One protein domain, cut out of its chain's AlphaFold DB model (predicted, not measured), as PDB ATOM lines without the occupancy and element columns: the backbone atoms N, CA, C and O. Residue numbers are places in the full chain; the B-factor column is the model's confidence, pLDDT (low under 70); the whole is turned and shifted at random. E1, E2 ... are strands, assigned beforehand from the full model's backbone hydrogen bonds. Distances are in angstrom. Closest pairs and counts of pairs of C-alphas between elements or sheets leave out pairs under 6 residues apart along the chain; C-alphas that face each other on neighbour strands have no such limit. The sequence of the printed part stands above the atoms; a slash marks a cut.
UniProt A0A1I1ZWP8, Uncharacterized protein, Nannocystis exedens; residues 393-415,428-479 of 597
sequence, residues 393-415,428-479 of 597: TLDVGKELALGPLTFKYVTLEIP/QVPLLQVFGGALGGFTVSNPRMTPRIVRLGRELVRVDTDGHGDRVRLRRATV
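This is residues 393 to 415 and 428 to 479 of the 597 residues of an uncharacterized protein of Nannocystis exedens (UniProt A0A1I1ZWP8). The domain is a small sandwich of two four-stranded sheets, E2 E3 E4 E5 and E1 E8 E7 E6, with their strands running in nearly aligned directions. The edges come close on both sides, E1 by E2 and E5 by E6, like a flattened barrel that is not sealed by strand pairing. The printed part has 75 residues, with no named helix and eight named strands, E1 to E8 in order along the chain; both sheets are antiparallel, and the class is all strand. The whole is compact, with a radius of gyration of the C-alphas of 11.6 A, and elongated, spanning 35 by 22 by 17 A.

One sheet runs E2, residues 399 to 402; E3, residues 405 to 414; E4, residues 428 to 435; and E5, residues 442 to 445. E2 and E3 form a hairpin, with N 400 and O 407 2.8 A apart. E3 and E4 are antiparallel at 155 degrees, with N 410 and O 431 2.9 A apart. E4 and E5 form a hairpin, with N 444 and O 432 2.8 A apart. The other sheet, strongly twisted, runs E1, residues 393 to 395; E8, residues 471 to 478; E7, residues 459 to 465; and E6, residues 452 to 456. E1 and E8 are antiparallel neighbours at 141 degrees, with N 394 and O 472 within hydrogen-bond range at 2.8 A. E6, E7 and E8 form a meander, each strand the antiparallel neighbour of the one before, with N 454 and O 461 2.8 A apart and N 475 and O 462 2.9 A apart. The sheets make a sandwich, two sheets face to face: the parts that face each other are 9.7 A centre to centre, and the strands of the one are at 21 degrees to those of the other. The closest C-alphas of E1 and E2 are those of Leu 394 and Leu 400, 6.5 A apart. E5 and E6 are near each other, with 6 pairs of C-alphas within 10 A.

E3 is 26.4 A long, from C-alpha 405 at (-18.178, 30.233, -31.090) to C-alpha 414 at (-7.792, 46.553, -49.114). E4 measures 21.7 A, E2 10.0 A and E5 9.8 A. E8 is 23.2 A long and ends with C-alpha 478 at (-29.631, 30.126, -28.315); E7 measures 19.4 A, E6 13.2 A and E1 6.7 A.

The C-alphas farthest apart are those of Pro 415 and Val 479, 39.0 A. Residues 416 to 427 are not printed; C-alphas 415 and 428 are 8.8 A apart across this cut. Of the links that are printed whole, none is long. The mean pLDDT of the printed part is 84.2; residues 437 to 441 and 445 to 449 are under 70.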
ATOM      1  N   THR A 393     -17.518  42.532 -24.905       95.38
ATOM      2  CA  THR A 393     -16.860  43.499 -25.778       95.38
ATOM      3  C   THR A 393     -15.624  42.861 -26.397       95.38
ATOM      4  O   THR A 393     -14.939  42.096 -25.719       95.38
ATOM      5  N   LEU A 394     -15.358  43.165 -27.664       94.88
ATOM      6  CA  LEU A 394     -14.199  42.698 -28.410       94.88
ATOM      7  C   LEU A 394     -13.582  43.875 -29.175       94.88
ATOM      8  O   LEU A 394     -14.244  44.475 -30.022       94.88
ATOM      9  N   ASP A 395     -12.334  44.208 -28.855       94.19
ATOM     10  CA  ASP A 395     -11.560  45.250 -29.539       94.19
ATOM     11  C   ASP A 395     -10.874  44.694 -30.805       94.19
ATOM     12  O   ASP A 395     -10.623  43.487 -30.906       94.19
ATOM     13  N   VAL A 396     -10.553  45.561 -31.771       91.75
ATOM     14  CA  VAL A 396      -9.775  45.181 -32.967       91.75
ATOM     15  C   VAL A 396      -8.429  44.563 -32.558       91.75
ATOM     16  O   VAL A 396      -7.769  44.982 -31.608       91.75
ATOM     17  N   GLY A 397      -8.021  43.521 -33.279       92.44
ATOM     18  CA  GLY A 397      -6.820  42.724 -33.034       92.44
ATOM     19  C   GLY A 397      -6.973  41.663 -31.941       92.44
ATOM     20  O   GLY A 397      -6.005  40.960 -31.647       92.44
ATOM     21  N   LYS A 398      -8.149  41.534 -31.316       96.25
ATOM     22  CA  LYS A 398      -8.400  40.569 -30.236       96.25
ATOM     23  C   LYS A 398      -9.247  39.387 -30.699       96.25
ATOM     24  O   LYS A 398      -9.849  39.384 -31.776       96.25
ATOM     25  N   GLU A 399      -9.305  38.387 -29.826       96.00
ATOM     26  CA  GLU A 399     -10.141  37.201 -29.960       96.00
ATOM     27  C   GLU A 399     -11.014  37.033 -28.707       96.00
ATOM     28  O   GLU A 399     -10.587  37.351 -27.595       96.00
ATOM     29  N   LEU A 400     -12.244  36.551 -28.882       95.75
ATOM     30  CA  LEU A 400     -13.190  36.284 -27.805       95.75
ATOM     31  C   LEU A 400     -13.963  34.994 -28.076       95.75
ATOM     32  O   LEU A 400     -14.649  34.874 -29.089       95.75
ATOM     33  N   ALA A 401     -13.961  34.080 -27.108       93.25
ATOM     34  CA  ALA A 401     -14.876  32.944 -27.094       93.25
ATOM     35  C   ALA A 401     -16.226  33.328 -26.463       93.25
ATOM     36  O   ALA A 401     -16.288  33.913 -25.374       93.25
ATOM     37  N   LEU A 402     -17.321  32.968 -27.131       89.94
ATOM     38  CA  LEU A 402     -18.691  33.179 -26.672       89.94
ATOM     39  C   LEU A 402     -19.503  31.891 -26.863       89.94
ATOM     40  O   LEU A 402     -20.211  31.704 -27.852       89.94
ATOM     41  N   GLY A 403     -19.402  30.985 -25.887       88.50
ATOM     42  CA  GLY A 403     -19.972  29.642 -25.995       88.50
ATOM     43  C   GLY A 403     -19.159  28.759 -26.948       88.50
ATOM     44  O   GLY A 403     -17.941  28.730 -26.807       88.50
ATOM     45  N   PRO A 404     -19.796  28.051 -27.903       88.25
ATOM     46  CA  PRO A 404     -19.091  27.213 -28.878       88.25
ATOM     47  C   PRO A 404     -18.474  28.013 -30.040       88.25
ATOM     48  O   PRO A 404     -17.928  27.420 -30.967       88.25
ATOM     49  N   LEU A 405     -18.618  29.340 -30.028       90.19
ATOM     50  CA  LEU A 405     -18.178  30.233 -31.090       90.19
ATOM     51  C   LEU A 405     -16.961  31.036 -30.639       90.19
ATOM     52  O   LEU A 405     -16.927  31.538 -29.513       90.19
ATOM     53  N   THR A 406     -16.022  31.230 -31.552       92.44
ATOM     54  CA  THR A 406     -14.837  32.063 -31.366       92.44
ATOM     55  C   THR A 406     -14.883  33.221 -32.347       92.44
ATOM     56  O   THR A 406     -15.054  33.023 -33.544       92.44
ATOM     57  N   PHE A 407     -14.721  34.439 -31.851       93.00
ATOM     58  CA  PHE A 407     -14.757  35.665 -32.634       93.00
ATOM     59  C   PHE A 407     -13.367  36.269 -32.684       93.00
ATOM     60  O   PHE A 407     -12.762  36.468 -31.636       93.00
ATOM     61  N   LYS A 408     -12.891  36.624 -33.872       93.88
ATOM     62  CA  LYS A 408     -11.653  37.375 -34.056       93.88
ATOM     63  C   LYS A 408     -11.971  38.663 -34.786       93.88
ATOM     64  O   LYS A 408     -12.536  38.626 -35.877       93.88
ATOM     65  N   TYR A 409     -11.622  39.794 -34.190       93.12
ATOM     66  CA  TYR A 409     -11.842  41.086 -34.822       93.12
ATOM     67  C   TYR A 409     -10.521  41.569 -35.404       93.12
ATOM     68  O   TYR A 409      -9.574  41.800 -34.663       93.12
ATOM     69  N   VAL A 410     -10.411  41.635 -36.728       92.75
ATOM     70  CA  VAL A 410      -9.161  41.951 -37.439       92.75
ATOM     71  C   VAL A 410      -9.351  43.142 -38.363       92.75
ATOM     72  O   VAL A 410     -10.476  43.512 -38.671       92.75
ATOM     73  N   THR A 411      -8.254  43.719 -38.836       90.31
ATOM     74  CA  THR A 411      -8.276  44.725 -39.900       90.31
ATOM     75  C   THR A 411      -7.887  44.053 -41.208       90.31
ATOM     76  O   THR A 411      -6.830  43.429 -41.287       90.31
ATOM     77  N   LEU A 412      -8.745  44.157 -42.221       88.44
ATOM     78  CA  LEU A 412      -8.417  43.797 -43.593       88.44
ATOM     79  C   LEU A 412      -7.880  45.039 -44.302       88.44
ATOM     80  O   LEU A 412      -8.562  46.059 -44.363       88.44
ATOM     81  N   GLU A 413      -6.673  44.937 -44.846       89.50
ATOM     82  CA  GLU A 413      -6.116  45.955 -45.732       89.50
ATOM     83  C   GLU A 413      -6.576  45.669 -47.164       89.50
ATOM     84  O   GLU A 413      -6.235  44.639 -47.752       89.50
ATOM     85  N   ILE A 414      -7.398  46.561 -47.710       84.94
ATOM     86  CA  ILE A 414      -7.792  46.553 -49.114       84.94
ATOM     87  C   ILE A 414      -6.748  47.387 -49.858       84.94
ATOM     88  O   ILE A 414      -6.644  48.589 -49.605       84.94
ATOM     89  N   PRO A 415      -5.952  46.783 -50.756       86.00
ATOM     90  CA  PRO A 415      -4.919  47.520 -51.461       86.00
ATOM     91  C   PRO A 415      -5.548  48.596 -52.347       86.00
ATOM     92  O   PRO A 415      -6.598  48.375 -52.956       86.00
ATOM     93  N   GLN A 428      -8.412  50.471 -44.813       85.12
ATOM     94  CA  GLN A 428      -8.463  49.541 -43.689       85.12
ATOM     95  C   GLN A 428      -9.905  49.313 -43.238       85.12
ATOM     96  O   GLN A 428     -10.545  50.187 -42.636       85.12
ATOM     97  N   VAL A 429     -10.399  48.100 -43.485       84.94
ATOM     98  CA  VAL A 429     -11.764  47.696 -43.151       84.94
ATOM     99  C   VAL A 429     -11.735  46.706 -41.989       84.94
ATOM    100  O   VAL A 429     -11.159  45.622 -42.116       84.94
ATOM    101  N   PRO A 430     -12.357  47.025 -40.843       84.50
ATOM    102  CA  PRO A 430     -12.440  46.086 -39.748       84.50
ATOM    103  C   PRO A 430     -13.382  44.937 -40.119       84.50
ATOM    104  O   PRO A 430     -14.411  45.107 -40.779       84.50
ATOM    105  N   LEU A 431     -13.007  43.743 -39.685       88.31
ATOM    106  CA  LEU A 431     -13.542  42.477 -40.142       88.31
ATOM    107  C   LEU A 431     -13.748  41.562 -38.938       88.31
ATOM    108  O   LEU A 431     -12.790  41.187 -38.262       88.31
ATOM    109  N   LEU A 432     -14.995  41.186 -38.664       89.56
ATOM    110  CA  LEU A 432     -15.299  40.241 -37.596       89.56
ATOM    111  C   LEU A 432     -15.370  38.832 -38.186       89.56
ATOM    112  O   LEU A 432     -16.334  38.472 -38.859       89.56
ATOM    113  N   GLN A 433     -14.338  38.038 -37.935       90.69
ATOM    114  CA  GLN A 433     -14.294  36.626 -38.288       90.69
ATOM    115  C   GLN A 433     -14.910  35.804 -37.164       90.69
ATOM    116  O   GLN A 433     -14.694  36.085 -35.983       90.69
ATOM    117  N   VAL A 434     -15.664  34.777 -37.526       88.25
ATOM    118  CA  VAL A 434     -16.311  33.888 -36.570       88.25
ATOM    119  C   VAL A 434     -15.961  32.455 -36.929       88.25
ATOM    120  O   VAL A 434     -16.110  32.033 -38.073       88.25
ATOM    121  N   PHE A 435     -15.490  31.716 -35.937       86.06
ATOM    122  CA  PHE A 435     -15.037  30.340 -36.032       86.06
ATOM    123  C   PHE A 435     -15.847  29.457 -35.079       86.06
ATOM    124  O   PHE A 435     -16.350  29.922 -34.054       86.06
ATOM    125  N   GLY A 436     -15.921  28.165 -35.395       75.31
ATOM    126  CA  GLY A 436     -16.633  27.175 -34.587       75.31
ATOM    127  C   GLY A 436     -18.056  26.891 -35.076       75.31
ATOM    128  O   GLY A 436     -18.638  27.635 -35.862       75.31
ATOM    129  N   GLY A 437     -18.603  25.763 -34.621       66.69
ATOM    130  CA  GLY A 437     -19.845  25.185 -35.146       66.69
ATOM    131  C   GLY A 437     -19.633  24.307 -36.386       66.69
ATOM    132  O   GLY A 437     -18.525  24.168 -36.896       66.69
ATOM    133  N   ALA A 438     -20.712  23.685 -36.868       64.06
ATOM    134  CA  ALA A 438     -20.675  22.725 -37.979       64.06
ATOM    135  C   ALA A 438     -20.394  23.352 -39.365       64.06
ATOM    136  O   ALA A 438     -20.185  22.618 -40.323       64.06
ATOM    137  N   LEU A 439     -20.410  24.684 -39.488       57.31
ATOM    138  CA  LEU A 439     -20.441  25.387 -40.779       57.31
ATOM    139  C   LEU A 439     -19.073  25.878 -41.286       57.31
ATOM    140  O   LEU A 439     -19.005  26.446 -42.371       57.31
ATOM    141  N   GLY A 440     -17.979  25.656 -40.548       57.59
ATOM    142  CA  GLY A 440     -16.702  26.302 -40.873       57.59
ATOM    143  C   GLY A 440     -16.761  27.819 -40.639       57.59
ATOM    144  O   GLY A 440     -17.812  28.382 -40.335       57.59
ATOM    145  N   GLY A 441     -15.613  28.494 -40.670       67.31
ATOM    146  CA  GLY A 441     -15.560  29.926 -40.365       67.31
ATOM    147  C   GLY A 441     -16.270  30.782 -41.420       67.31
ATOM    148  O   GLY A 441     -16.189  30.492 -42.610       67.31
ATOM    149  N   PHE A 442     -16.917  31.868 -40.998       76.50
ATOM    150  CA  PHE A 442     -17.453  32.901 -41.894       76.50
ATOM    151  C   PHE A 442     -17.069  34.287 -41.376       76.50
ATOM    152  O   PHE A 442     -16.598  34.467 -40.250       76.50
ATOM    153  N   THR A 443     -17.256  35.278 -42.234       73.56
ATOM    154  CA  THR A 443     -16.734  36.622 -42.032       73.56
ATOM    155  C   THR A 443     -17.857  37.642 -42.145       73.56
ATOM    156  O   THR A 443     -18.606  37.633 -43.117       73.56
ATOM    157  N   VAL A 444     -17.953  38.549 -41.174       71.69
ATOM    158  CA  VAL A 444     -18.830  39.723 -41.228       71.69
ATOM    159  C   VAL A 444     -17.989  40.925 -41.645       71.69
ATOM    160  O   VAL A 444     -17.142  41.400 -40.882       71.69
ATOM    161  N   SER A 445     -18.206  41.399 -42.871       60.97
ATOM    162  CA  SER A 445     -17.532  42.574 -43.420       60.97
ATOM    163  C   SER A 445     -18.158  43.875 -42.923       60.97
ATOM    164  O   SER A 445     -19.378  43.995 -42.797       60.97
ATOM    165  N   ASN A 446     -17.286  44.846 -42.637       64.06
ATOM    166  CA  ASN A 446     -17.611  46.232 -42.313       64.06
ATOM    167  C   ASN A 446     -18.771  46.398 -41.306       64.06
ATOM    168  O   ASN A 446     -19.862  46.860 -41.661       64.06
ATOM    169  N   PRO A 447     -18.561  46.056 -40.024       58.81
ATOM    170  CA  PRO A 447     -19.590  46.236 -39.009       58.81
ATOM    171  C   PRO A 447     -19.884  47.723 -38.721       58.81
ATOM    172  O   PRO A 447     -20.875  48.015 -38.061       58.81
ATOM    173  N   ARG A 448     -19.074  48.677 -39.220       62.84
ATOM    174  CA  ARG A 448     -19.055  50.085 -38.776       62.84
ATOM    175  C   ARG A 448     -20.415  50.785 -38.795       62.84
ATOM    176  O   ARG A 448     -20.674  51.581 -37.902       62.84
ATOM    177  N   MET A 449     -21.285  50.489 -39.760       64.19
ATOM    178  CA  MET A 449     -22.447  51.352 -40.009       64.19
ATOM    179  C   MET A 449     -23.746  50.919 -39.328       64.19
ATOM    180  O   MET A 449     -24.632  51.749 -39.159       64.19
ATOM    181  N   THR A 450     -23.912  49.649 -38.950       71.75
ATOM    182  CA  THR A 450     -25.197  49.164 -38.415       71.75
ATOM    183  C   THR A 450     -25.051  47.874 -37.605       71.75
ATOM    184  O   THR A 450     -24.243  47.020 -37.975       71.75
ATOM    185  N   PRO A 451     -25.864  47.674 -36.544       78.12
ATOM    186  CA  PRO A 451     -25.949  46.389 -35.866       78.12
ATOM    187  C   PRO A 451     -26.166  45.232 -36.848       78.12
ATOM    188  O   PRO A 451     -26.978  45.323 -37.771       78.12
ATOM    189  N   ARG A 452     -25.450  44.127 -36.641       82.38
ATOM    190  CA  ARG A 452     -25.561  42.916 -37.464       82.38
ATOM    191  C   ARG A 452     -26.100  41.759 -36.643       82.38
ATOM    192  O   ARG A 452     -25.808  41.633 -35.454       82.38
ATOM    193  N   ILE A 453     -26.863  40.896 -37.302       83.94
ATOM    194  CA  ILE A 453     -27.301  39.619 -36.749       83.94
ATOM    195  C   ILE A 453     -26.572  38.512 -37.490       83.94
ATOM    196  O   ILE A 453     -26.596  38.435 -38.713       83.94
ATOM    197  N   VAL A 454     -25.929  37.657 -36.716       84.88
ATOM    198  CA  VAL A 454     -25.190  36.489 -37.163       84.88
ATOM    199  C   VAL A 454     -25.947  35.248 -36.710       84.88
ATOM    200  O   VAL A 454     -26.370  35.174 -35.553       84.88
ATOM    201  N   ARG A 455     -26.116  34.269 -37.602       84.75
ATOM    202  CA  ARG A 455     -26.820  33.010 -37.317       84.75
ATOM    203  C   ARG A 455     -25.946  31.816 -37.649       84.75
ATOM    204  O   ARG A 455     -25.403  31.748 -38.745       84.75
ATOM    205  N   LEU A 456     -25.823  30.885 -36.705       83.69
ATOM    206  CA  LEU A 456     -24.978  29.697 -36.843       83.69
ATOM    207  C   LEU A 456     -25.621  28.499 -36.165       83.69
ATOM    208  O   LEU A 456     -25.599  28.381 -34.940       83.69
ATOM    209  N   GLY A 457     -26.205  27.597 -36.952       85.81
ATOM    210  CA  GLY A 457     -26.964  26.479 -36.396       85.81
ATOM    211  C   GLY A 457     -28.073  26.998 -35.480       85.81
ATOM    212  O   GLY A 457     -29.003  27.639 -35.956       85.81
ATOM    213  N   ARG A 458     -27.966  26.749 -34.171       90.62
ATOM    214  CA  ARG A 458     -28.920  27.223 -33.148       90.62
ATOM    215  C   ARG A 458     -28.450  28.462 -32.382       90.62
ATOM    216  O   ARG A 458     -29.005  28.787 -31.338       90.62
ATOM    217  N   GLU A 459     -27.425  29.146 -32.867       89.44
ATOM    218  CA  GLU A 459     -26.874  30.335 -32.227       89.44
ATOM    219  C   GLU A 459     -27.259  31.596 -32.998       89.44
ATOM    220  O   GLU A 459     -27.094  31.679 -34.216       89.44
ATOM    221  N   LEU A 460     -27.747  32.589 -32.262       88.19
ATOM    222  CA  LEU A 460     -28.010  33.946 -32.714       88.19
ATOM    223  C   LEU A 460     -27.017  34.874 -32.019       88.19
ATOM    224  O   LEU A 460     -26.961  34.915 -30.789       88.19
ATOM    225  N   VAL A 461     -26.254  35.649 -32.782       88.56
ATOM    226  CA  VAL A 461     -25.319  36.631 -32.230       88.56
ATOM    227  C   VAL A 461     -25.617  38.007 -32.800       88.56
ATOM    228  O   VAL A 461     -25.539  38.232 -34.002       88.56
ATOM    229  N   ARG A 462     -25.957  38.946 -31.918       87.81
ATOM    230  CA  ARG A 462     -26.058  40.365 -32.252       87.81
ATOM    231  C   ARG A 462     -24.687  41.010 -32.080       87.81
ATOM    232  O   ARG A 462     -24.085  40.897 -31.011       87.81
ATOM    233  N   VAL A 463     -24.243  41.703 -33.116       88.75
ATOM    234  CA  VAL A 463     -23.014  42.492 -33.159       88.75
ATOM    235  C   VAL A 463     -23.416  43.960 -33.193       88.75
ATOM    236  O   VAL A 463     -23.956  44.430 -34.189       88.75
ATOM    237  N   ASP A 464     -23.194  44.673 -32.096       87.12
ATOM    238  CA  ASP A 464     -23.304  46.131 -32.040       87.12
ATOM    239  C   ASP A 464     -21.920  46.750 -32.262       87.12
ATOM    240  O   ASP A 464     -20.938  46.248 -31.712       87.12
ATOM    241  N   THR A 465     -21.837  47.858 -32.991       82.94
ATOM    242  CA  THR A 465     -20.624  48.684 -33.049       82.94
ATOM    243  C   THR A 465     -20.752  49.906 -32.161       82.94
ATOM    244  O   THR A 465     -21.851  50.338 -31.818       82.94
ATOM    245  N   ASP A 466     -19.610  50.458 -31.771       82.75
ATOM    246  CA  ASP A 466     -19.518  51.717 -31.033       82.75
ATOM    247  C   ASP A 466     -19.540  52.964 -31.939       82.75
ATOM    248  O   ASP A 466     -19.303  54.068 -31.464       82.75
ATOM    249  N   GLY A 467     -19.807  52.799 -33.240       76.94
ATOM    250  CA  GLY A 467     -19.791  53.870 -34.244       76.94
ATOM    251  C   GLY A 467     -18.398  54.226 -34.779       76.94
ATOM    252  O   GLY A 467     -18.293  54.676 -35.917       76.94
ATOM    253  N   HIS A 468     -17.326  53.961 -34.024       80.44
ATOM    254  CA  HIS A 468     -15.939  54.169 -34.468       80.44
ATOM    255  C   HIS A 468     -15.366  52.929 -35.166       80.44
ATOM    256  O   HIS A 468     -14.519  53.030 -36.053       80.44
ATOM    257  N   GLY A 469     -15.881  51.745 -34.829       78.56
ATOM    258  CA  GLY A 469     -15.472  50.490 -35.450       78.56
ATOM    259  C   GLY A 469     -14.219  49.877 -34.839       78.56
ATOM    260  O   GLY A 469     -13.782  48.837 -35.321       78.56
ATOM    261  N   ASP A 470     -13.676  50.445 -33.767       86.62
ATOM    262  CA  ASP A 470     -12.526  49.877 -33.050       86.62
ATOM    263  C   ASP A 470     -12.949  48.787 -32.060       86.62
ATOM    264  O   ASP A 470     -12.137  47.992 -31.576       86.62
ATOM    265  N   ARG A 471     -14.250  48.719 -31.778       91.06
ATOM    266  CA  ARG A 471     -14.828  47.808 -30.807       91.06
ATOM    267  C   ARG A 471     -16.201  47.334 -31.248       91.06
ATOM    268  O   ARG A 471     -17.041  48.103 -31.712       91.06
ATOM    269  N   VAL A 472     -16.455  46.052 -31.013       92.50
ATOM    270  CA  VAL A 472     -17.786  45.459 -31.148       92.50
ATOM    271  C   VAL A 472     -18.291  44.941 -29.812       92.50
ATOM    272  O   VAL A 472     -17.533  44.446 -28.976       92.50
ATOM    273  N   ARG A 473     -19.603  45.030 -29.608       92.81
ATOM    274  CA  ARG A 473     -20.305  44.405 -28.492       92.81
ATOM    275  C   ARG A 473     -21.129  43.235 -29.015       92.81
ATOM    276  O   ARG A 473     -22.055  43.403 -29.800       92.81
ATOM    277  N   LEU A 474     -20.797  42.046 -28.531       92.25
ATOM    278  CA  LEU A 474     -21.376  40.771 -28.921       92.25
ATOM    279  C   LEU A 474     -22.392  40.316 -27.871       92.25
ATOM    280  O   LEU A 474     -22.106  40.305 -26.669       92.25
ATOM    281  N   ARG A 475     -23.589  39.933 -28.315       90.38
ATOM    282  CA  ARG A 475     -24.643  39.338 -27.479       90.38
ATOM    283  C   ARG A 475     -25.120  38.051 -28.126       90.38
ATOM    284  O   ARG A 475     -25.606  38.086 -29.251       90.38
ATOM    285  N   ARG A 476     -24.997  36.935 -27.414       90.31
ATOM    286  CA  ARG A 476     -25.395  35.606 -27.893       90.31
ATOM    287  C   ARG A 476     -26.735  35.187 -27.299       90.31
ATOM    288  O   ARG A 476     -26.998  35.446 -26.130       90.31
ATOM    289  N   ALA A 477     -27.533  34.491 -28.088       89.50
ATOM    290  CA  ALA A 477     -28.736  33.784 -27.685       89.50
ATOM    291  C   ALA A 477     -28.768  32.418 -28.376       89.50
ATOM    292  O   ALA A 477     -28.355  32.293 -29.526       89.50
ATOM    293  N   THR A 478     -29.309  31.413 -27.693       89.88
ATOM    294  CA  THR A 478     -29.631  30.126 -28.315       89.88
ATOM    295  C   THR A 478     -31.082  30.161 -28.778       89.88
ATOM    296  O   THR A 478     -31.965  30.559 -28.019       89.88
ATOM    297  N   VAL A 479     -31.323  29.768 -30.025       89.62
ATOM    298  CA  VAL A 479     -32.655  29.698 -30.635       89.62
ATOM    299  C   VAL A 479     -33.164  28.259 -30.675       89.62
ATOM    300  O   VAL A 479     -32.386  27.304 -30.688       89.62
TER     301      VAL A 479